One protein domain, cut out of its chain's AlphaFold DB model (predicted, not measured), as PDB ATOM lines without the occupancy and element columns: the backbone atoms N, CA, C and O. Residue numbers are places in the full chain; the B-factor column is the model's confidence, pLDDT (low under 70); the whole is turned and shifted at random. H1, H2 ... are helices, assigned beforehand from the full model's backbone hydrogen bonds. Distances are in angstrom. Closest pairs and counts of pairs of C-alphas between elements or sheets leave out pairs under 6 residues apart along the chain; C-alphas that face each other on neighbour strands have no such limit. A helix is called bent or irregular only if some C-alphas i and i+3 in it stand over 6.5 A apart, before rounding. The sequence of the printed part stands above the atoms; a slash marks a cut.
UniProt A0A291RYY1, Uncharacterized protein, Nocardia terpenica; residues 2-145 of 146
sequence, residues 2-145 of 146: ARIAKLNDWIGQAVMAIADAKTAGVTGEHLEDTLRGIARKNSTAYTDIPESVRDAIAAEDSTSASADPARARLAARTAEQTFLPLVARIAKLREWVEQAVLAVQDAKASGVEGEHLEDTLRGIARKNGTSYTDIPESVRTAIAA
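What this domain is: This is residues 2 to 145 of the 146 residues of an uncharacterized protein of Nocardia terpenica (UniProt A0A291RYY1). One very long helix, H4, runs nearly the whole length of a rod-like model and links two lobes. H1, H2 and H3 form the larger lobe around the first part of H4, while the helical hairpin of H5 and H6 makes a smaller one near its last part, with H6 packing on H4. The printed part has 144 residues with six named helices, H1 to H6 in order along the chain, and no named strand; the class is all helix. The whole is loose, with a radius of gyration of the C-alphas of 19.5 A, and spans 65 by 28 by 22 A.

Where its parts are: H1, residues 2 to 23, begins with C-alpha 2 at (61.467, 77.456, 93.473) and is 31.7 A long from first to last C-alpha. H2 is residues 28 to 41, 19.9 A, and H3 is residues 51 to 58, 10.2 A. H4, residues 69 to 109, measures 59.5 A, from C-alpha 69 at (95.658, 66.425, 79.905) to C-alpha 109 at (57.692, 110.549, 92.445). It is neither bent nor irregular, but only just: C-alphas 82 and 85 are 6.2 A apart. H5 is residues 114 to 128, 21.0 A, and H6 is residues 137 to 144, 10.4 A, ending with C-alpha 144 at (63.737, 104.658, 103.210).

How they stand to each other: H4 is the hub, touching H1, H2 and H6. H1, H2 and H4 form a bundle, a group of three helices set together. H1 touches residues 72 to 89 of H4 at a shallow tilt of 30 degrees, opposite ways; their closest C-alphas, of Ala 21 and Ala 75, are 4.7 A apart. H2 touches residues 76 to 87 of H4 at a steep tilt of 41 degrees, the same way, closest at the C-alphas of Ala 39 and Val 87, 6.1 A. H3 is apart from H4 but touches H1, at the C-alphas of Val 15 and Val 53, 5.6 A, and H2, at those of Gly 28 and Ile 57, 5.1 A. H6 touches residues 97 to 105 of H4 at a shallow tilt of 2 degrees, the same way, with the C-alphas of Val 101 and Val 139 closest at 5.1 A. H5 and H6 are a hairpin, closest at the C-alphas of Gly 114 and Ile 143, 5.3 A. H5 and H6 are each apart from H1, H2 and H3. Every O i to N i+4 pair is within hydrogen-bond range in H1, H2, H3, H5 and H6, and 35 of 37 are in H4.

The domain as a whole: The two C-alphas farthest apart, of Ala 67 and Gly 111, are 65.8 A from each other. The printed part has no cut and no long link. The mean pLDDT of the printed part is 90.0; residues 2 to 4 and 61 to 67 are under 70.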
ATOM      1  N   ALA A   2      60.737  78.160  94.555       59.09
ATOM      2  CA  ALA A   2      61.467  77.456  93.473       59.09
ATOM      3  C   ALA A   2      62.663  78.202  92.822       59.09
ATOM      4  O   ALA A   2      63.606  77.567  92.358       59.09
ATOM      5  N   ARG A   3      62.655  79.544  92.765       60.59
ATOM      6  CA  ARG A   3      63.708  80.323  92.072       60.59
ATOM      7  C   ARG A   3      64.992  80.518  92.890       60.59
ATOM      8  O   ARG A   3      66.056  80.546  92.285       60.59
ATOM      9  N   ILE A   4      64.886  80.648  94.216       66.50
ATOM     10  CA  ILE A   4      66.044  80.771  95.126       66.50
ATOM     11  C   ILE A   4      66.728  79.409  95.267       66.50
ATOM     12  O   ILE A   4      67.939  79.317  95.109       66.50
ATOM     13  N   ALA A   5      65.939  78.339  95.423       73.38
ATOM     14  CA  ALA A   5      66.451  76.969  95.431       73.38
ATOM     15  C   ALA A   5      67.288  76.657  94.177       73.38
ATOM     16  O   ALA A   5      68.354  76.066  94.280       73.38
ATOM     17  N   LYS A   6      66.853  77.134  93.003       81.12
ATOM     18  CA  LYS A   6      67.577  76.933  91.741       81.12
ATOM     19  C   LYS A   6      68.907  77.693  91.655       81.12
ATOM     20  O   LYS A   6      69.839  77.187  91.045       81.12
ATOM     21  N   LEU A   7      69.006  78.891  92.242       85.50
ATOM     22  CA  LEU A   7      70.285  79.607  92.307       85.50
ATOM     23  C   LEU A   7      71.268  78.859  93.213       85.50
ATOM     24  O   LEU A   7      72.402  78.639  92.809       85.50
ATOM     25  N   ASN A   8      70.814  78.428  94.393       88.19
ATOM     26  CA  ASN A   8      71.645  77.665  95.325       88.19
ATOM     27  C   ASN A   8      72.120  76.339  94.717       88.19
ATOM     28  O   ASN A   8      73.265  75.950  94.923       88.19
ATOM     29  N   ASP A   9      71.276  75.684  93.920       90.69
ATOM     30  CA  ASP A   9      71.640  74.464  93.197       90.69
ATOM     31  C   ASP A   9      72.746  74.725  92.160       90.69
ATOM     32  O   ASP A   9      73.740  74.005  92.107       90.69
ATOM     33  N   TRP A  10      72.652  75.818  91.393       91.25
ATOM     34  CA  TRP A  10      73.715  76.224  90.466       91.25
ATOM     35  C   TRP A  10      75.012  76.628  91.162       91.25
ATOM     36  O   TRP A  10      76.090  76.319  90.657       91.25
ATOM     37  N   ILE A  11      74.924  77.278  92.321       94.50
ATOM     38  CA  ILE A  11      76.093  77.572  93.155       94.50
ATOM     39  C   ILE A  11      76.760  76.265  93.590       94.50
ATOM     40  O   ILE A  11      77.964  76.107  93.399       94.50
ATOM     41  N   GLY A  12      75.986  75.308  94.108       94.88
ATOM     42  CA  GLY A  12      76.496  73.995  94.509       94.88
ATOM     43  C   GLY A  12      77.139  73.232  93.349       94.88
ATOM     44  O   GLY A  12      78.243  72.714  93.490       94.88
ATOM     45  N   GLN A  13      76.501  73.224  92.177       94.75
ATOM     46  CA  GLN A  13      77.043  72.602  90.965       94.75
ATOM     47  C   GLN A  13      78.358  73.244  90.517       94.75
ATOM     48  O   GLN A  13      79.294  72.525  90.181       94.75
ATOM     49  N   ALA A  14      78.452  74.576  90.548       95.94
ATOM     50  CA  ALA A  14      79.683  75.284  90.211       95.94
ATOM     51  C   ALA A  14      80.815  74.940  91.192       95.94
ATOM     52  O   ALA A  14      81.925  74.642  90.757       95.94
ATOM     53  N   VAL A  15      80.534  74.916  92.501       96.25
ATOM     54  CA  VAL A  15      81.513  74.531  93.534       96.25
ATOM     55  C   VAL A  15      82.005  73.094  93.328       96.25
ATOM     56  O   VAL A  15      83.209  72.849  93.387       96.25
ATOM     57  N   MET A  16      81.108  72.150  93.026       95.06
ATOM     58  CA  MET A  16      81.503  70.769  92.723       95.06
ATOM     59  C   MET A  16      82.347  70.677  91.447       95.06
ATOM     60  O   MET A  16      83.392  70.033  91.453       95.06
ATOM     61  N   ALA A  17      81.956  71.373  90.375       94.88
ATOM     62  CA  ALA A  17      82.707  71.371  89.122       94.88
ATOM     63  C   ALA A  17      84.113  71.982  89.277       94.88
ATOM     64  O   ALA A  17      85.058  71.509  88.648       94.88
ATOM     65  N   ILE A  18      84.270  72.991  90.142       95.19
ATOM     66  CA  ILE A  18      85.577  73.545  90.520       95.19
ATOM     67  C   ILE A  18      86.437  72.482  91.208       95.19
ATOM     68  O   ILE A  18      87.591  72.292  90.827       95.19
ATOM     69  N   ALA A  19      85.884  71.768  92.190       92.81
ATOM     70  CA  ALA A  19      86.610  70.725  92.911       92.81
ATOM     71  C   ALA A  19      87.044  69.573  91.981       92.81
ATOM     72  O   ALA A  19      88.188  69.107  92.046       92.81
ATOM     73  N   ASP A  20      86.163  69.158  91.067       91.44
ATOM     74  CA  ASP A  20      86.459  68.140  90.057       91.44
ATOM     75  C   ASP A  20      87.551  68.602  89.083       91.44
ATOM     76  O   ASP A  20      88.471  67.841  88.763       91.44
ATOM     77  N   ALA A  21      87.488  69.860  88.636       92.06
ATOM     78  CA  ALA A  21      88.488  70.456  87.756       92.06
ATOM     79  C   ALA A  21      89.866  70.530  88.420       92.06
ATOM     80  O   ALA A  21      90.855  70.114  87.813       92.06
ATOM     81  N   LYS A  22      89.929  70.955  89.683       90.94
ATOM     82  CA  LYS A  22      91.169  70.981  90.472       90.94
ATOM     83  C   LYS A  22      91.764  69.591  90.662       90.94
ATOM     84  O   LYS A  22      92.944  69.372  90.402       90.94
ATOM     85  N   THR A  23      90.931  68.602  90.983       89.81
ATOM     86  CA  THR A  23      91.352  67.191  91.071       89.81
ATOM     87  C   THR A  23      91.896  66.667  89.732       89.81
ATOM     88  O   THR A  23      92.823  65.851  89.689       89.81
ATOM     89  N   ALA A  24      91.350  67.153  88.616       89.81
ATOM     90  CA  ALA A  24      91.820  66.849  87.268       89.81
ATOM     91  C   ALA A  24      93.057  67.662  86.830       89.81
ATOM     92  O   ALA A  24      93.513  67.468  85.707       89.81
ATOM     93  N   GLY A  25      93.603  68.537  87.683       88.31
ATOM     94  CA  GLY A  25      94.806  69.329  87.409       88.31
ATOM     95  C   GLY A  25      94.567  70.673  86.721       88.31
ATOM     96  O   GLY A  25      95.498  71.237  86.149       88.31
ATOM     97  N   VAL A  26      93.338  71.191  86.745       90.50
ATOM     98  CA  VAL A  26      93.035  72.556  86.295       90.50
ATOM     99  C   VAL A  26      93.361  73.534  87.421       90.50
ATOM    100  O   VAL A  26      92.860  73.384  88.531       90.50
ATOM    101  N   THR A  27      94.174  74.549  87.133       91.44
ATOM    102  CA  THR A  27      94.595  75.526  88.144       91.44
ATOM    103  C   THR A  27      93.459  76.465  88.546       91.44
ATOM    104  O   THR A  27      92.586  76.798  87.736       91.44
ATOM    105  N   GLY A  28      93.510  76.961  89.786       91.50
ATOM    106  CA  GLY A  28      92.618  78.029  90.252       91.50
ATOM    107  C   GLY A  28      92.663  79.269  89.352       91.50
ATOM    108  O   GLY A  28      91.612  79.790  88.995       91.50
ATOM    109  N   GLU A  29      93.850  79.672  88.885       93.56
ATOM    110  CA  GLU A  29      94.027  80.798  87.952       93.56
ATOM    111  C   GLU A  29      93.240  80.599  86.647       93.56
ATOM    112  O   GLU A  29      92.510  81.489  86.216       93.56
ATOM    113  N   HIS A  30      93.298  79.402  86.050       93.81
ATOM    114  CA  HIS A  30      92.547  79.107  84.829       93.81
ATOM    115  C   HIS A  30      91.028  79.179  85.046       93.81
ATOM    116  O   HIS A  30      90.290  79.698  84.201       93.81
ATOM    117  N   LEU A  31      90.549  78.657  86.178       95.75
ATOM    118  CA  LEU A  31      89.132  78.701  86.541       95.75
ATOM    119  C   LEU A  31      88.672  80.139  86.806       95.75
ATOM    120  O   LEU A  31      87.602  80.533  86.338       95.75
ATOM    121  N   GLU A  32      89.493  80.929  87.497       96.19
ATOM    122  CA  GLU A  32      89.234  82.341  87.759       96.19
ATOM    123  C   GLU A  32      89.163  83.151  86.462       96.19
ATOM    124  O   GLU A  32      88.203  83.895  86.255       96.19
ATOM    125  N   ASP A  33      90.120  82.978  85.552       97.00
ATOM    126  CA  ASP A  33      90.130  83.677  84.267       97.00
ATOM    127  C   ASP A  33      88.917  83.329  83.408       97.00
ATOM    128  O   ASP A  33      88.297  84.215  82.803       97.00
ATOM    129  N   THR A  34      88.532  82.052  83.401       96.44
ATOM    130  CA  THR A  34      87.320  81.575  82.727       96.44
ATOM    131  C   THR A  34      86.087  82.262  83.309       96.44
ATOM    132  O   THR A  34      85.299  82.866  82.573       96.44
ATOM    133  N   LEU A  35      85.939  82.248  84.637       96.81
ATOM    134  CA  LEU A  35      84.799  82.850  85.323       96.81
ATOM    135  C   LEU A  35      84.745  84.371  85.132       96.81
ATOM    136  O   LEU A  35      83.687  84.908  84.808       96.81
ATOM    137  N   ARG A  36      85.882  85.073  85.236       96.75
ATOM    138  CA  ARG A  36      86.004  86.510  84.937       96.75
ATOM    139  C   ARG A  36      85.664  86.811  83.480       96.75
ATOM    140  O   ARG A  36      85.005  87.810  83.190       96.75
ATOM    141  N   GLY A  37      86.094  85.964  82.547       96.94
ATOM    142  CA  GLY A  37      85.743  86.055  81.130       96.94
ATOM    143  C   GLY A  37      84.233  85.975  80.901       96.94
ATOM    144  O   GLY A  37      83.675  86.815  80.194       96.94
ATOM    145  N   ILE A  38      83.565  85.014  81.538       96.00
ATOM    146  CA  ILE A  38      82.109  84.847  81.462       96.00
ATOM    147  C   ILE A  38      81.381  86.020  82.131       96.00
ATOM    148  O   ILE A  38      80.446  86.564  81.539       96.00
ATOM    149  N   ALA A  39      81.818  86.441  83.322       94.56
ATOM    150  CA  ALA A  39      81.256  87.576  84.054       94.56
ATOM    151  C   ALA A  39      81.287  88.856  83.209       94.56
ATOM    152  O   ALA A  39      80.244  89.474  82.991       94.56
ATOM    153  N   ARG A  40      82.443  89.175  82.610       95.12
ATOM    154  CA  ARG A  40      82.596  90.319  81.695       95.12
ATOM    155  C   ARG A  40      81.654  90.249  80.494       95.12
ATOM    156  O   ARG A  40      81.024  91.247  80.170       95.12
ATOM    157  N   LYS A  41      81.521  89.081  79.854       94.12
ATOM    158  CA  LYS A  41      80.604  88.892  78.711       94.12
ATOM    159  C   LYS A  41      79.131  89.107  79.078       94.12
ATOM    160  O   LYS A  41      78.347  89.474  78.214       94.12
ATOM    161  N   ASN A  42      78.770  88.876  80.337       92.19
ATOM    162  CA  ASN A  42      77.415  89.059  80.860       92.19
ATOM    163  C   ASN A  42      77.258  90.372  81.646       92.19
ATOM    164  O   ASN A  42      76.312  90.502  82.421       92.19
ATOM    165  N   SER A  43      78.194  91.319  81.508       90.62
ATOM    166  CA  SER A  43      78.187  92.602  82.233       90.62
ATOM    167  C   SER A  43      78.009  92.455  83.752       90.62
ATOM    168  O   SER A  43      77.425  93.311  84.412       90.62
ATOM    169  N   THR A  44      78.495  91.351  84.316       91.69
ATOM    170  CA  THR A  44      78.427  91.038  85.747       91.69
ATOM    171  C   THR A  44      79.778  91.347  86.378       91.69
ATOM    172  O   THR A  44      80.815  90.950  85.837       91.69
ATOM    173  N   ALA A  45      79.798  92.058  87.508       91.38
ATOM    174  CA  ALA A  45      81.050  92.294  88.212       91.38
ATOM    175  C   ALA A  45      81.506  90.989  88.871       91.38
ATOM    176  O   ALA A  45      80.695  90.208  89.363       91.38
ATOM    177  N   TYR A  46      82.815  90.742  88.912       90.00
ATOM    178  CA  TYR A  46      83.332  89.519  89.530       90.00
ATOM    179  C   TYR A  46      82.977  89.428  91.025       90.00
ATOM    180  O   TYR A  46      82.770  88.343  91.552       90.00
ATOM    181  N   THR A  47      82.830  90.570  91.698       91.44
ATOM    182  CA  THR A  47      82.377  90.661  93.094       91.44
ATOM    183  C   THR A  47      80.929  90.216  93.301       91.44
ATOM    184  O   THR A  47      80.585  89.828  94.411       91.44
ATOM    185  N   ASP A  48      80.101  90.227  92.251       90.25
ATOM    186  CA  ASP A  48      78.709  89.760  92.309       90.25
ATOM    187  C   ASP A  48      78.610  88.230  92.246       90.25
ATOM    188  O   ASP A  48      77.543  87.653  92.468       90.25
ATOM    189  N   ILE A  49      79.716  87.556  91.915       93.56
ATOM    190  CA  ILE A  49      79.794  86.105  91.979       93.56
ATOM    191  C   ILE A  49      79.748  85.677  93.455       93.56
ATOM    192  O   ILE A  49      80.522  86.212  94.262       93.56
ATOM    193  N   PRO A  50      78.898  84.689  93.803       94.12
ATOM    194  CA  PRO A  50      78.799  84.141  95.147       94.12
ATOM    195  C   PRO A  50      80.167  83.822  95.737       94.12
ATOM    196  O   PRO A  50      80.996  83.170  95.099       94.12
ATOM    197  N   GLU A  51      80.383  84.283  96.966       94.00
ATOM    198  CA  GLU A  51      81.652  84.146  97.684       94.00
ATOM    199  C   GLU A  51      82.111  82.690  97.744       94.00
ATOM    200  O   GLU A  51      83.235  82.404  97.361       94.00
ATOM    201  N   SER A  52      81.205  81.748  98.016       94.56
ATOM    202  CA  SER A  52      81.513  80.313  98.024       94.56
ATOM    203  C   SER A  52      82.120  79.787  96.716       94.56
ATOM    204  O   SER A  52      82.912  78.852  96.741       94.56
ATOM    205  N   VAL A  53      81.755  80.361  95.562       95.88
ATOM    206  CA  VAL A  53      82.334  79.989  94.258       95.88
ATOM    207  C   VAL A  53      83.729  80.593  94.111       95.88
ATOM    208  O   VAL A  53      84.644  79.904  93.669       95.88
ATOM    209  N   ARG A  54      83.906  81.861  94.508       96.00
ATOM    210  CA  ARG A  54      85.216  82.534  94.489       96.00
ATOM    211  C   ARG A  54      86.201  81.854  95.443       96.00
ATOM    212  O   ARG A  54      87.328  81.579  95.046       96.00
ATOM    213  N   ASP A  55      85.753  81.498  96.640       95.44
ATOM    214  CA  ASP A  55      86.541  80.796  97.652       95.44
ATOM    215  C   ASP A  55      86.907  79.384  97.202       95.44
ATOM    216  O   ASP A  55      88.051  78.967  97.357       95.44
ATOM    217  N   ALA A  56      85.977  78.657  96.570       94.25
ATOM    218  CA  ALA A  56      86.275  77.342  96.008       94.25
ATOM    219  C   ALA A  56      87.386  77.411  94.947       94.25
ATOM    220  O   ALA A  56      88.208  76.497  94.861       94.25
ATOM    221  N   ILE A  57      87.447  78.490  94.158       93.81
ATOM    222  CA  ILE A  57      88.532  78.733  93.194       93.81
ATOM    223  C   ILE A  57      89.833  79.118  93.906       93.81
ATOM    224  O   ILE A  57      90.886  78.598  93.541       93.81
ATOM    225  N   ALA A  58      89.771  79.965  94.933       92.25
ATOM    226  CA  ALA A  58      90.943  80.440  95.669       92.25
ATOM    227  C   ALA A  58      91.559  79.393  96.616       92.25
ATOM    228  O   ALA A  58      92.734  79.500  96.955       92.25
ATOM    229  N   ALA A  59      90.788  78.387  97.042       89.31
ATOM    230  CA  ALA A  59      91.256  77.348  97.953       89.31
ATOM    231  C   ALA A  59      92.489  76.618  97.395       89.31
ATOM    232  O   ALA A  59      92.493  76.211  96.231       89.31
ATOM    233  N   GLU A  60      93.518  76.430  98.222       76.38
ATOM    234  CA  GLU A  60      94.740  75.735  97.808       76.38
ATOM    235  C   GLU A  60      94.453  74.287  97.395       76.38
ATOM    236  O   GLU A  60      93.691  73.567  98.050       76.38
ATOM    237  N   ASP A  61      95.093  73.852  96.309       68.12
ATOM    238  CA  ASP A  61      94.954  72.498  95.783       68.12
ATOM    239  C   ASP A  61      95.600  71.504  96.757       68.12
ATOM    240  O   ASP A  61      96.801  71.245  96.732       68.12
ATOM    241  N   SER A  62      94.791  70.929  97.646       53.84
ATOM    242  CA  SER A  62      95.253  69.940  98.631       53.84
ATOM    243  C   SER A  62      95.431  68.538  98.027       53.84
ATOM    244  O   SER A  62      95.773  67.590  98.734       53.84
ATOM    245  N   THR A  63      95.168  68.383  96.728       57.75
ATOM    246  CA  THR A  63      94.994  67.085  96.072       57.75
ATOM    247  C   THR A  63      96.025  66.904  94.967       57.75
ATOM    248  O   THR A  63      96.220  67.778  94.127       57.75
ATOM    249  N   SER A  64      96.667  65.735  94.929       56.69
ATOM    250  CA  SER A  64      97.574  65.332  93.854       56.69
ATOM    251  C   SER A  64      96.841  65.320  92.507       56.69
ATOM    252  O   SER A  64      96.071  64.399  92.226       56.69
ATOM    253  N   ALA A  65      97.070  66.350  91.692       63.09
ATOM    254  CA  ALA A  65      96.491  66.498  90.364       63.09
ATOM    255  C   ALA A  65      96.794  65.280  89.475       63.09
ATOM    256  O   ALA A  65      97.941  64.844  89.341       63.09
ATOM    257  N   SER A  66      95.760  64.739  88.831       62.25
ATOM    258  CA  SER A  66      95.918  63.726  87.785       62.25
ATOM    259  C   SER A  66      96.661  64.330  86.589       62.25
ATOM    260  O   SER A  66      96.170  65.272  85.979       62.25
ATOM    261  N   ALA A  67      97.795  63.755  86.180       66.19
ATOM    262  CA  ALA A  67      98.607  64.249  85.058       66.19
ATOM    263  C   ALA A  67      98.010  63.977  83.656       66.19
ATOM    264  O   ALA A  67      98.743  63.998  82.671       66.19
ATOM    265  N   ASP A  68      96.705  63.694  83.549       85.94
ATOM    266  CA  ASP A  68      96.035  63.396  82.277       85.94
ATOM    267  C   ASP A  68      95.483  64.688  81.639       85.94
ATOM    268  O   ASP A  68      94.457  65.214  82.093       85.94
ATOM    269  N   PRO A  69      96.090  65.187  80.544       86.62
ATOM    270  CA  PRO A  69      95.658  66.425  79.905       86.62
ATOM    271  C   PRO A  69      94.275  66.323  79.251       86.62
ATOM    272  O   PRO A  69      93.615  67.343  79.050       86.62
ATOM    273  N   ALA A  70      93.822  65.126  78.861       89.88
ATOM    274  CA  ALA A  70      92.494  64.945  78.278       89.88
ATOM    275  C   ALA A  70      91.412  65.120  79.350       89.88
ATOM    276  O   ALA A  70      90.430  65.836  79.125       89.88
ATOM    277  N   ARG A  71      91.642  64.541  80.534       89.00
ATOM    278  CA  ARG A  71      90.777  64.700  81.705       89.00
ATOM    279  C   ARG A  71      90.731  66.151  82.186       89.00
ATOM    280  O   ARG A  71      89.634  66.668  82.385       89.00
ATOM    281  N   ALA A  72      91.880  66.826  82.278       89.31
ATOM    282  CA  ALA A  72      91.954  68.242  82.652       89.31
ATOM    283  C   ALA A  72      91.120  69.132  81.709       89.31
ATOM    284  O   ALA A  72      90.300  69.935  82.151       89.31
ATOM    285  N   ARG A  73      91.252  68.935  80.389       91.75
ATOM    286  CA  ARG A  73      90.482  69.687  79.377       91.75
ATOM    287  C   ARG A  73      88.982  69.413  79.425       91.75
ATOM    288  O   ARG A  73      88.192  70.283  79.061       91.75
ATOM    289  N   LEU A  74      88.575  68.191  79.762       93.94
ATOM    290  CA  LEU A  74      87.160  67.872  79.924       93.94
ATOM    291  C   LEU A  74      86.602  68.569  81.168       93.94
ATOM    292  O   LEU A  74      85.588  69.249  81.062       93.94
ATOM    293  N   ALA A  75      87.302  68.473  82.298       92.12
ATOM    294  CA  ALA A  75      86.866  69.077  83.549       92.12
ATOM    295  C   ALA A  75      86.809  70.615  83.476       92.12
ATOM    296  O   ALA A  75      85.837  71.208  83.937       92.12
ATOM    297  N   ALA A  76      87.773  71.258  82.805       92.75
ATOM    298  CA  ALA A  76      87.732  72.699  82.537       92.75
ATOM    299  C   ALA A  76      86.476  73.106  81.741       92.75
ATOM    300  O   ALA A  76      85.798  74.068  82.095       92.75
ATOM    301  N   ARG A  77      86.111  72.331  80.708       94.81
ATOM    302  CA  ARG A  77      84.879  72.565  79.935       94.81
ATOM    303  C   ARG A  77      83.619  72.345  80.765       94.81
ATOM    304  O   ARG A  77      82.659  73.093  80.608       94.81
ATOM    305  N   THR A  78      83.607  71.350  81.647       93.94
ATOM    306  CA  THR A  78      82.490  71.130  82.576       93.94
ATOM    307  C   THR A  78      82.325  72.315  83.528       93.94
ATOM    308  O   THR A  78      81.213  72.823  83.663       93.94
ATOM    309  N   ALA A  79      83.415  72.819  84.116       93.00
ATOM    310  CA  ALA A  79      83.378  74.018  84.952       93.00
ATOM    311  C   ALA A  79      82.834  75.229  84.173       93.00
ATOM    312  O   ALA A  79      81.874  75.862  84.616       93.00
ATOM    313  N   GLU A  80      83.341  75.481  82.962       95.38
ATOM    314  CA  GLU A  80      82.838  76.542  82.078       95.38
ATOM    315  C   GLU A  80      81.322  76.417  81.823       95.38
ATOM    316  O   GLU A  80      80.574  77.387  81.973       95.38
ATOM    317  N   GLN A  81      80.845  75.208  81.503       94.56
ATOM    318  CA  GLN A  81      79.425  74.930  81.267       94.56
ATOM    319  C   GLN A  81      78.550  75.173  82.500       94.56
ATOM    320  O   GLN A  81      77.395  75.563  82.339       94.56
ATOM    321  N   THR A  82      79.075  74.980  83.714       93.44
ATOM    322  CA  THR A  82      78.352  75.303  84.958       93.44
ATOM    323  C   THR A  82      78.385  76.793  85.301       93.44
ATOM    324  O   THR A  82      77.399  77.331  85.807       93.44
ATOM    325  N   PHE A  83      79.470  77.498  84.970       95.50
ATOM    326  CA  PHE A  83      79.598  78.937  85.212       95.50
ATOM    327  C   PHE A  83      78.652  79.766  84.340       95.50
ATOM    328  O   PHE A  83      78.060  80.728  84.826       95.50
ATOM    329  N   LEU A  84      78.465  79.391  83.072       93.81
ATOM    330  CA  LEU A  84      77.592  80.108  82.133       93.81
ATOM    331  C   LEU A  84      76.164  80.362  82.667       93.81
ATOM    332  O   LEU A  84      75.768  81.529  82.757       93.81
ATOM    333  N   PRO A  85      75.373  79.334  83.040       92.12
ATOM    334  CA  PRO A  85      74.017  79.540  83.544       92.12
ATOM    335  C   PRO A  85      73.997  80.268  84.894       92.12
ATOM    336  O   PRO A  85      73.085  81.063  85.130       92.12
ATOM    337  N   LEU A  86      74.997  80.043  85.754       93.31
ATOM    338  CA  LEU A  86      75.118  80.734  87.039       93.31
ATOM    339  C   LEU A  86      75.276  82.247  86.841       93.31
ATOM    340  O   LEU A  86      74.486  83.026  87.376       93.31
ATOM    341  N   VAL A  87      76.253  82.670  86.034       94.19
ATOM    342  CA  VAL A  87      76.527  84.092  85.779       94.19
ATOM    343  C   VAL A  87      75.344  84.762  85.085       94.19
ATOM    344  O   VAL A  87      74.902  85.825  85.520       94.19
ATOM    345  N   ALA A  88      74.772  84.130  84.056       92.38
ATOM    346  CA  ALA A  88      73.597  84.667  83.371       92.38
ATOM    347  C   ALA A  88      72.419  84.875  84.338       92.38
ATOM    348  O   ALA A  88      71.656  85.840  84.226       92.38
ATOM    349  N   ARG A  89      72.268  83.989  85.332       91.19
ATOM    350  CA  ARG A  89      71.232  84.144  86.350       91.19
ATOM    351  C   ARG A  89      71.496  85.314  87.279       91.19
ATOM    352  O   ARG A  89      70.547  86.033  87.584       91.19
ATOM    353  N   ILE A  90      72.736  85.480  87.727       92.06
ATOM    354  CA  ILE A  90      73.145  86.600  88.580       92.06
ATOM    355  C   ILE A  90      72.864  87.920  87.862       92.06
ATOM    356  O   ILE A  90      72.183  88.774  88.427       92.06
ATOM    357  N   ALA A  91      73.257  88.038  86.590       91.25
ATOM    358  CA  ALA A  91      72.958  89.204  85.762       91.25
ATOM    359  C   ALA A  91      71.450  89.510  85.731       91.25
ATOM    360  O   ALA A  91      71.025  90.633  85.996       91.25
ATOM    361  N   LYS A  92      70.615  88.488  85.498       91.12
ATOM    362  CA  LYS A  92      69.154  88.661  85.468       91.12
ATOM    363  C   LYS A  92      68.569  89.059  86.824       91.12
ATOM    364  O   LYS A  92      67.608  89.819  86.874       91.12
ATOM    365  N   LEU A  93      69.100  88.516  87.919       89.50
ATOM    366  CA  LEU A  93      68.668  88.898  89.262       89.50
ATOM    367  C   LEU A  93      69.006  90.362  89.532       89.50
ATOM    368  O   LEU A  93      68.130  91.081  89.994       89.50
ATOM    369  N   ARG A  94      70.215  90.810  89.176       89.62
ATOM    370  CA  ARG A  94      70.612  92.218  89.290       89.62
ATOM    371  C   ARG A  94      69.687  93.141  88.510       89.62
ATOM    372  O   ARG A  94      69.177  94.091  89.088       89.62
ATOM    373  N   GLU A  95      69.390  92.802  87.259       91.62
ATOM    374  CA  GLU A  95      68.432  93.553  86.444       91.62
ATOM    375  C   GLU A  95      67.075  93.676  87.155       91.62
ATOM    376  O   GLU A  95      66.509  94.760  87.235       91.62
ATOM    377  N   TRP A  96      66.555  92.594  87.745       91.81
ATOM    378  CA  TRP A  96      65.302  92.655  88.507       91.81
ATOM    379  C   TRP A  96      65.390  93.521  89.766       91.81
ATOM    380  O   TRP A  96      64.406  94.175  90.106       91.81
ATOM    381  N   VAL A  97      66.534  93.535  90.453       91.69
ATOM    382  CA  VAL A  97      66.754  94.421  91.605       91.69
ATOM    383  C   VAL A  97      66.780  95.881  91.166       91.69
ATOM    384  O   VAL A  97      66.114  96.708  91.780       91.69
ATOM    385  N   GLU A  98      67.492  96.198  90.087       93.06
ATOM    386  CA  GLU A  98      67.561  97.550  89.525       93.06
ATOM    387  C   GLU A  98      66.169  98.039  89.093       93.06
ATOM    388  O   GLU A  98      65.758  99.137  89.460       93.06
ATOM    389  N   GLN A  99      65.388  97.192  88.417       94.25
ATOM    390  CA  GLN A  99      64.000  97.505  88.060       94.25
ATOM    391  C   GLN A  99      63.104  97.711  89.291       94.25
ATOM    392  O   GLN A  99      62.238  98.582  89.281       94.25
ATOM    393  N   ALA A 100      63.309  96.946  90.368       93.31
ATOM    394  CA  ALA A 100      62.563  97.136  91.610       93.31
ATOM    395  C   ALA A 100      62.897  98.477  92.286       93.31
ATOM    396  O   ALA A 100      61.994  99.138  92.793       93.31
ATOM    397  N   VAL A 101      64.166  98.899  92.266       95.50
ATOM    398  CA  VAL A 101      64.585 100.217  92.771       95.50
ATOM    399  C   VAL A 101      63.933 101.340  91.965       95.50
ATOM    400  O   VAL A 101      63.373 102.257  92.560       95.50
ATOM    401  N   LEU A 102      63.950 101.251  90.632       95.38
ATOM    402  CA  LEU A 102      63.297 102.239  89.766       95.38
ATOM    403  C   LEU A 102      61.790 102.320  90.038       95.38
ATOM    404  O   LEU A 102      61.262 103.408  90.222       95.38
ATOM    405  N   ALA A 103      61.114 101.177  90.180       94.75
ATOM    406  CA  ALA A 103      59.687 101.150  90.496       94.75
ATOM    407  C   ALA A 103      59.360 101.813  91.849       94.75
ATOM    408  O   ALA A 103      58.328 102.471  91.981       94.75
ATOM    409  N   VAL A 104      60.235 101.666  92.852       95.06
ATOM    410  CA  VAL A 104      60.111 102.381  94.133       95.06
ATOM    411  C   VAL A 104      60.258 103.889  93.925       95.06
ATOM    412  O   VAL A 104      59.445 104.653  94.440       95.06
ATOM    413  N   GLN A 105      61.260 104.324  93.162       94.94
ATOM    414  CA  GLN A 105      61.492 105.743  92.881       94.94
ATOM    415  C   GLN A 105      60.317 106.372  92.117       94.94
ATOM    416  O   GLN A 105      59.839 107.434  92.510       94.94
ATOM    417  N   ASP A 106      59.792 105.688  91.100       95.94
ATOM    418  CA  ASP A 106      58.634 106.136  90.317       95.94
ATOM    419  C   ASP A 106      57.365 106.251  91.177       95.94
ATOM    420  O   ASP A 106      56.599 107.214  91.056       95.94
ATOM    421  N   ALA A 107      57.141 105.297  92.090       94.56
ATOM    422  CA  ALA A 107      56.015 105.346  93.019       94.56
ATOM    423  C   ALA A 107      56.108 106.563  93.953       94.56
ATOM    424  O   ALA A 107      55.116 107.264  94.159       94.56
ATOM    425  N   LYS A 108      57.305 106.866  94.464       93.88
ATOM    426  CA  LYS A 108      57.538 108.033  95.328       93.88
ATOM    427  C   LYS A 108      57.399 109.345  94.569       93.88
ATOM    428  O   LYS A 108      56.745 110.261  95.058       93.88
ATOM    429  N   ALA A 109      57.906 109.411  93.337       93.94
ATOM    430  CA  ALA A 109      57.692 110.549  92.445       93.94
ATOM    431  C   ALA A 109      56.199 110.790  92.149       93.94
ATOM    432  O   ALA A 109      55.784 111.923  91.909       93.94
ATOM    433  N   SER A 110      55.382 109.736  92.219       95.56
ATOM    434  CA  SER A 110      53.923 109.794  92.084       95.56
ATOM    435  C   SER A 110      53.187 110.107  93.400       95.56
ATOM    436  O   SER A 110      51.957 110.105  93.422       95.56
ATOM    437  N   GLY A 111      53.911 110.378  94.492       94.00
ATOM    438  CA  GLY A 111      53.357 110.757  95.794       94.00
ATOM    439  C   GLY A 111      53.012 109.592  96.726       94.00
ATOM    440  O   GLY A 111      52.294 109.801  97.701       94.00
ATOM    441  N   VAL A 112      53.483 108.370  96.452       94.44
ATOM    442  CA  VAL A 112      53.300 107.238  97.374       94.44
ATOM    443  C   VAL A 112      54.280 107.353  98.543       94.44
ATOM    444  O   VAL A 112      55.491 107.442  98.342       94.44
ATOM    445  N   GLU A 113      53.756 107.304  99.765       93.88
ATOM    446  CA  GLU A 113      54.553 107.375 100.992       93.88
ATOM    447  C   GLU A 113      55.439 106.132 101.186       93.88
ATOM    448  O   GLU A 113      55.037 104.997 100.900       93.88
ATOM    449  N   GLY A 114      56.644 106.344 101.725       92.12
ATOM    450  CA  GLY A 114      57.610 105.273 101.996       92.12
ATOM    451  C   GLY A 114      57.061 104.189 102.928       92.12
ATOM    452  O   GLY A 114      57.272 103.005 102.669       92.12
ATOM    453  N   GLU A 115      56.275 104.569 103.943       93.69
ATOM    454  CA  GLU A 115      55.630 103.629 104.873       93.69
ATOM    455  C   GLU A 115      54.706 102.644 104.138       93.69
ATOM    456  O   GLU A 115      54.751 101.434 104.373       93.69
ATOM    457  N   HIS A 116      53.929 103.135 103.166       94.88
ATOM    458  CA  HIS A 116      53.032 102.294 102.376       94.88
ATOM    459  C   HIS A 116      53.795 101.309 101.479       94.88
ATOM    460  O   HIS A 116      53.397 100.145 101.327       94.88
ATOM    461  N   LEU A 117      54.909 101.752 100.890       94.25
ATOM    462  CA  LEU A 117      55.788 100.894 100.095       94.25
ATOM    463  C   LEU A 117      56.461  99.829 100.964       94.25
ATOM    464  O   LEU A 117      56.531  98.664 100.562       94.25
ATOM    465  N   GLU A 118      56.909 100.196 102.166       94.44
ATOM    466  CA  GLU A 118      57.509  99.259 103.111       94.44
ATOM    467  C   GLU A 118      56.510  98.180 103.547       94.44
ATOM    468  O   GLU A 118      56.822  96.985 103.480       94.44
ATOM    469  N   ASP A 119      55.294  98.569 103.927       95.00
ATOM    470  CA  ASP A 119      54.242  97.630 104.318       95.00
ATOM    471  C   ASP A 119      53.829  96.713 103.165       95.00
ATOM    472  O   ASP A 119      53.664  95.499 103.351       95.00
ATOM    473  N   THR A 120      53.744  97.257 101.950       93.12
ATOM    474  CA  THR A 120      53.490  96.474 100.735       93.12
ATOM    475  C   THR A 120      54.579  95.426 100.531       93.12
ATOM    476  O   THR A 120      54.288  94.243 100.324       93.12
ATOM    477  N   LEU A 121      55.841  95.832 100.644       91.69
ATOM    478  CA  LEU A 121      56.994  94.965 100.447       91.69
ATOM    479  C   LEU A 121      57.081  93.874 101.530       91.69
ATOM    480  O   LEU A 121      57.291  92.701 101.209       91.69
ATOM    481  N   ARG A 122      56.823  94.211 102.801       93.50
ATOM    482  CA  ARG A 122      56.685  93.238 103.903       93.50
ATOM    483  C   ARG A 122      55.532  92.264 103.654       93.50
ATOM    484  O   ARG A 122      55.674  91.065 103.896       93.50
ATOM    485  N   GLY A 123      54.403  92.750 103.142       94.06
ATOM    486  CA  GLY A 123      53.260  91.926 102.757       94.06
ATOM    487  C   GLY A 123      53.599  90.933 101.642       94.06
ATOM    488  O   GLY A 123      53.258  89.753 101.741       94.06
ATOM    489  N   ILE A 124      54.319  91.381 100.610       90.19
ATOM    490  CA  ILE A 124      54.828  90.525  99.529       90.19
ATOM    491  C   ILE A 124      55.795  89.477 100.087       90.19
ATOM    492  O   ILE A 124      55.666  88.300  99.745       90.19
ATOM    493  N   ALA A 125      56.720  89.870 100.965       88.69
ATOM    494  CA  ALA A 125      57.692  88.965 101.571       88.69
ATOM    495  C   ALA A 125      57.001  87.823 102.334       88.69
ATOM    496  O   ALA A 125      57.233  86.648 102.044       88.69
ATOM    497  N   ARG A 126      56.046  88.165 103.211       91.31
ATOM    498  CA  ARG A 126      55.231  87.189 103.952       91.31
ATOM    499  C   ARG A 126      54.478  86.245 103.015       91.31
ATOM    500  O   ARG A 126      54.537  85.035 103.202       91.31
ATOM    501  N   LYS A 127      53.819  86.779 101.977       91.25
ATOM    502  CA  LYS A 127      53.084  85.978 100.977       91.25
ATOM    503  C   LYS A 127      53.983  84.995 100.224       91.25
ATOM    504  O   LYS A 127      53.513  83.942  99.806       91.25
ATOM    505  N   ASN A 128      55.259  85.330 100.049       85.75
ATOM    506  CA  ASN A 128      56.229  84.497  99.340       85.75
ATOM    507  C   ASN A 128      57.071  83.600 100.262       85.75
ATOM    508  O   ASN A 128      57.891  82.826  99.757       85.75
ATOM    509  N   GLY A 129      56.859  83.673 101.582       85.19
ATOM    510  CA  GLY A 129      57.638  82.931 102.572       85.19
ATOM    511  C   GLY A 129      59.105  83.363 102.634       85.19
ATOM    512  O   GLY A 129      59.964  82.538 102.923       85.19
ATOM    513  N   THR A 130      59.399  84.623 102.308       84.06
ATOM    514  CA  THR A 130      60.740  85.223 102.387       84.06
ATOM    515  C   THR A 130      60.789  86.238 103.520       84.06
ATOM    516  O   THR A 130      59.788  86.908 103.790       84.06
ATOM    517  N   SER A 131      61.940  86.388 104.174       87.44
ATOM    518  CA  SER A 131      62.119  87.449 105.162       87.44
ATOM    519  C   SER A 131      62.220  88.805 104.467       87.44
ATOM    520  O   SER A 131      62.730  88.919 103.354       87.44
ATOM    521  N   TYR A 132      61.780  89.864 105.149       85.50
ATOM    522  CA  TYR A 132      62.021  91.233 104.690       85.50
ATOM    523  C   TYR A 132      63.525  91.541 104.589       85.50
ATOM    524  O   TYR A 132      63.950  92.290 103.717       85.50
ATOM    525  N   THR A 133      64.347  90.914 105.434       87.44
ATOM    526  CA  THR A 133      65.812  91.045 105.394       87.44
ATOM    527  C   THR A 133      66.449  90.382 104.176       87.44
ATOM    528  O   THR A 133      67.551  90.771 103.805       87.44
ATOM    529  N   ASP A 134      65.762  89.426 103.542       85.56
ATOM    530  CA  ASP A 134      66.239  88.756 102.322       85.56
ATOM    531  C   ASP A 134      66.025  89.627 101.077       85.56
ATOM    532  O   ASP A 134      66.487  89.300  99.982       85.56
ATOM    533  N   ILE A 135      65.289  90.730 101.224       87.69
ATOM    534  CA  ILE A 135      65.073  91.688 100.151       87.69
ATOM    535  C   ILE A 135      66.346  92.520  99.986       87.69
ATOM    536  O   ILE A 135      66.875  93.015 100.993       87.69
ATOM    537  N   PRO A 136      66.816  92.716  98.739       90.50
ATOM    538  CA  PRO A 136      68.015  93.490  98.459       90.50
ATOM    539  C   PRO A 136      68.020  94.821  99.201       90.50
ATOM    540  O   PRO A 136      67.044  95.574  99.166       90.50
ATOM    541  N   GLU A 137      69.136  95.102  99.869       91.94
ATOM    542  CA  GLU A 137      69.319  96.321 100.654       91.94
ATOM    543  C   GLU A 137      69.055  97.572  99.818       91.94
ATOM    544  O   GLU A 137      68.351  98.459 100.278       91.94
ATOM    545  N   SER A 138      69.494  97.602  98.558       93.06
ATOM    546  CA  SER A 138      69.241  98.717  97.637       93.06
ATOM    547  C   SER A 138      67.755  99.060  97.485       93.06
ATOM    548  O   SER A 138      67.404 100.235  97.447       93.06
ATOM    549  N   VAL A 139      66.872  98.056  97.445       93.38
ATOM    550  CA  VAL A 139      65.418  98.263  97.369       93.38
ATOM    551  C   VAL A 139      64.892  98.818  98.690       93.38
ATOM    552  O   VAL A 139      64.102  99.758  98.687       93.38
ATOM    553  N   ARG A 140      65.353  98.277  99.824       93.38
ATOM    554  CA  ARG A 140      64.960  98.763 101.156       93.38
ATOM    555  C   ARG A 140      65.422 100.208 101.387       93.38
ATOM    556  O   ARG A 140      64.635 101.029 101.842       93.38
ATOM    557  N   THR A 141      66.646 100.542 100.990       94.75
ATOM    558  CA  THR A 141      67.207 101.898 101.063       94.75
ATOM    559  C   THR A 141      66.485 102.868 100.132       94.75
ATOM    560  O   THR A 141      66.229 103.997 100.528       94.75
ATOM    561  N   ALA A 142      66.094 102.449  98.925       93.00
ATOM    562  CA  ALA A 142      65.315 103.304  98.023       93.00
ATOM    563  C   ALA A 142      63.951 103.701  98.621       93.00
ATOM    564  O   ALA A 142      63.485 104.823  98.417       93.00
ATOM    565  N   ILE A 143      63.328 102.796  99.385       92.75
ATOM    566  CA  ILE A 143      62.083 103.087 100.108       92.75
ATOM    567  C   ILE A 143      62.349 104.095 101.230       92.75
ATOM    568  O   ILE A 143      61.623 105.082 101.318       92.75
ATOM    569  N   ALA A 144      63.397 103.864 102.027       90.38
ATOM    570  CA  ALA A 144      63.737 104.658 103.210       90.38
ATOM    571  C   ALA A 144      64.420 106.008 102.926       90.38
ATOM    572  O   ALA A 144      64.532 106.820 103.837       90.38
ATOM    573  N   ALA A 145      64.919 106.240 101.709       83.50
ATOM    574  CA  ALA A 145      65.401 107.561 101.296       83.50
ATOM    575  C   ALA A 145      64.255 108.590 101.372       83.50
ATOM    576  O   ALA A 145      63.106 108.186 101.289       83.50
TER     577      ALA A 145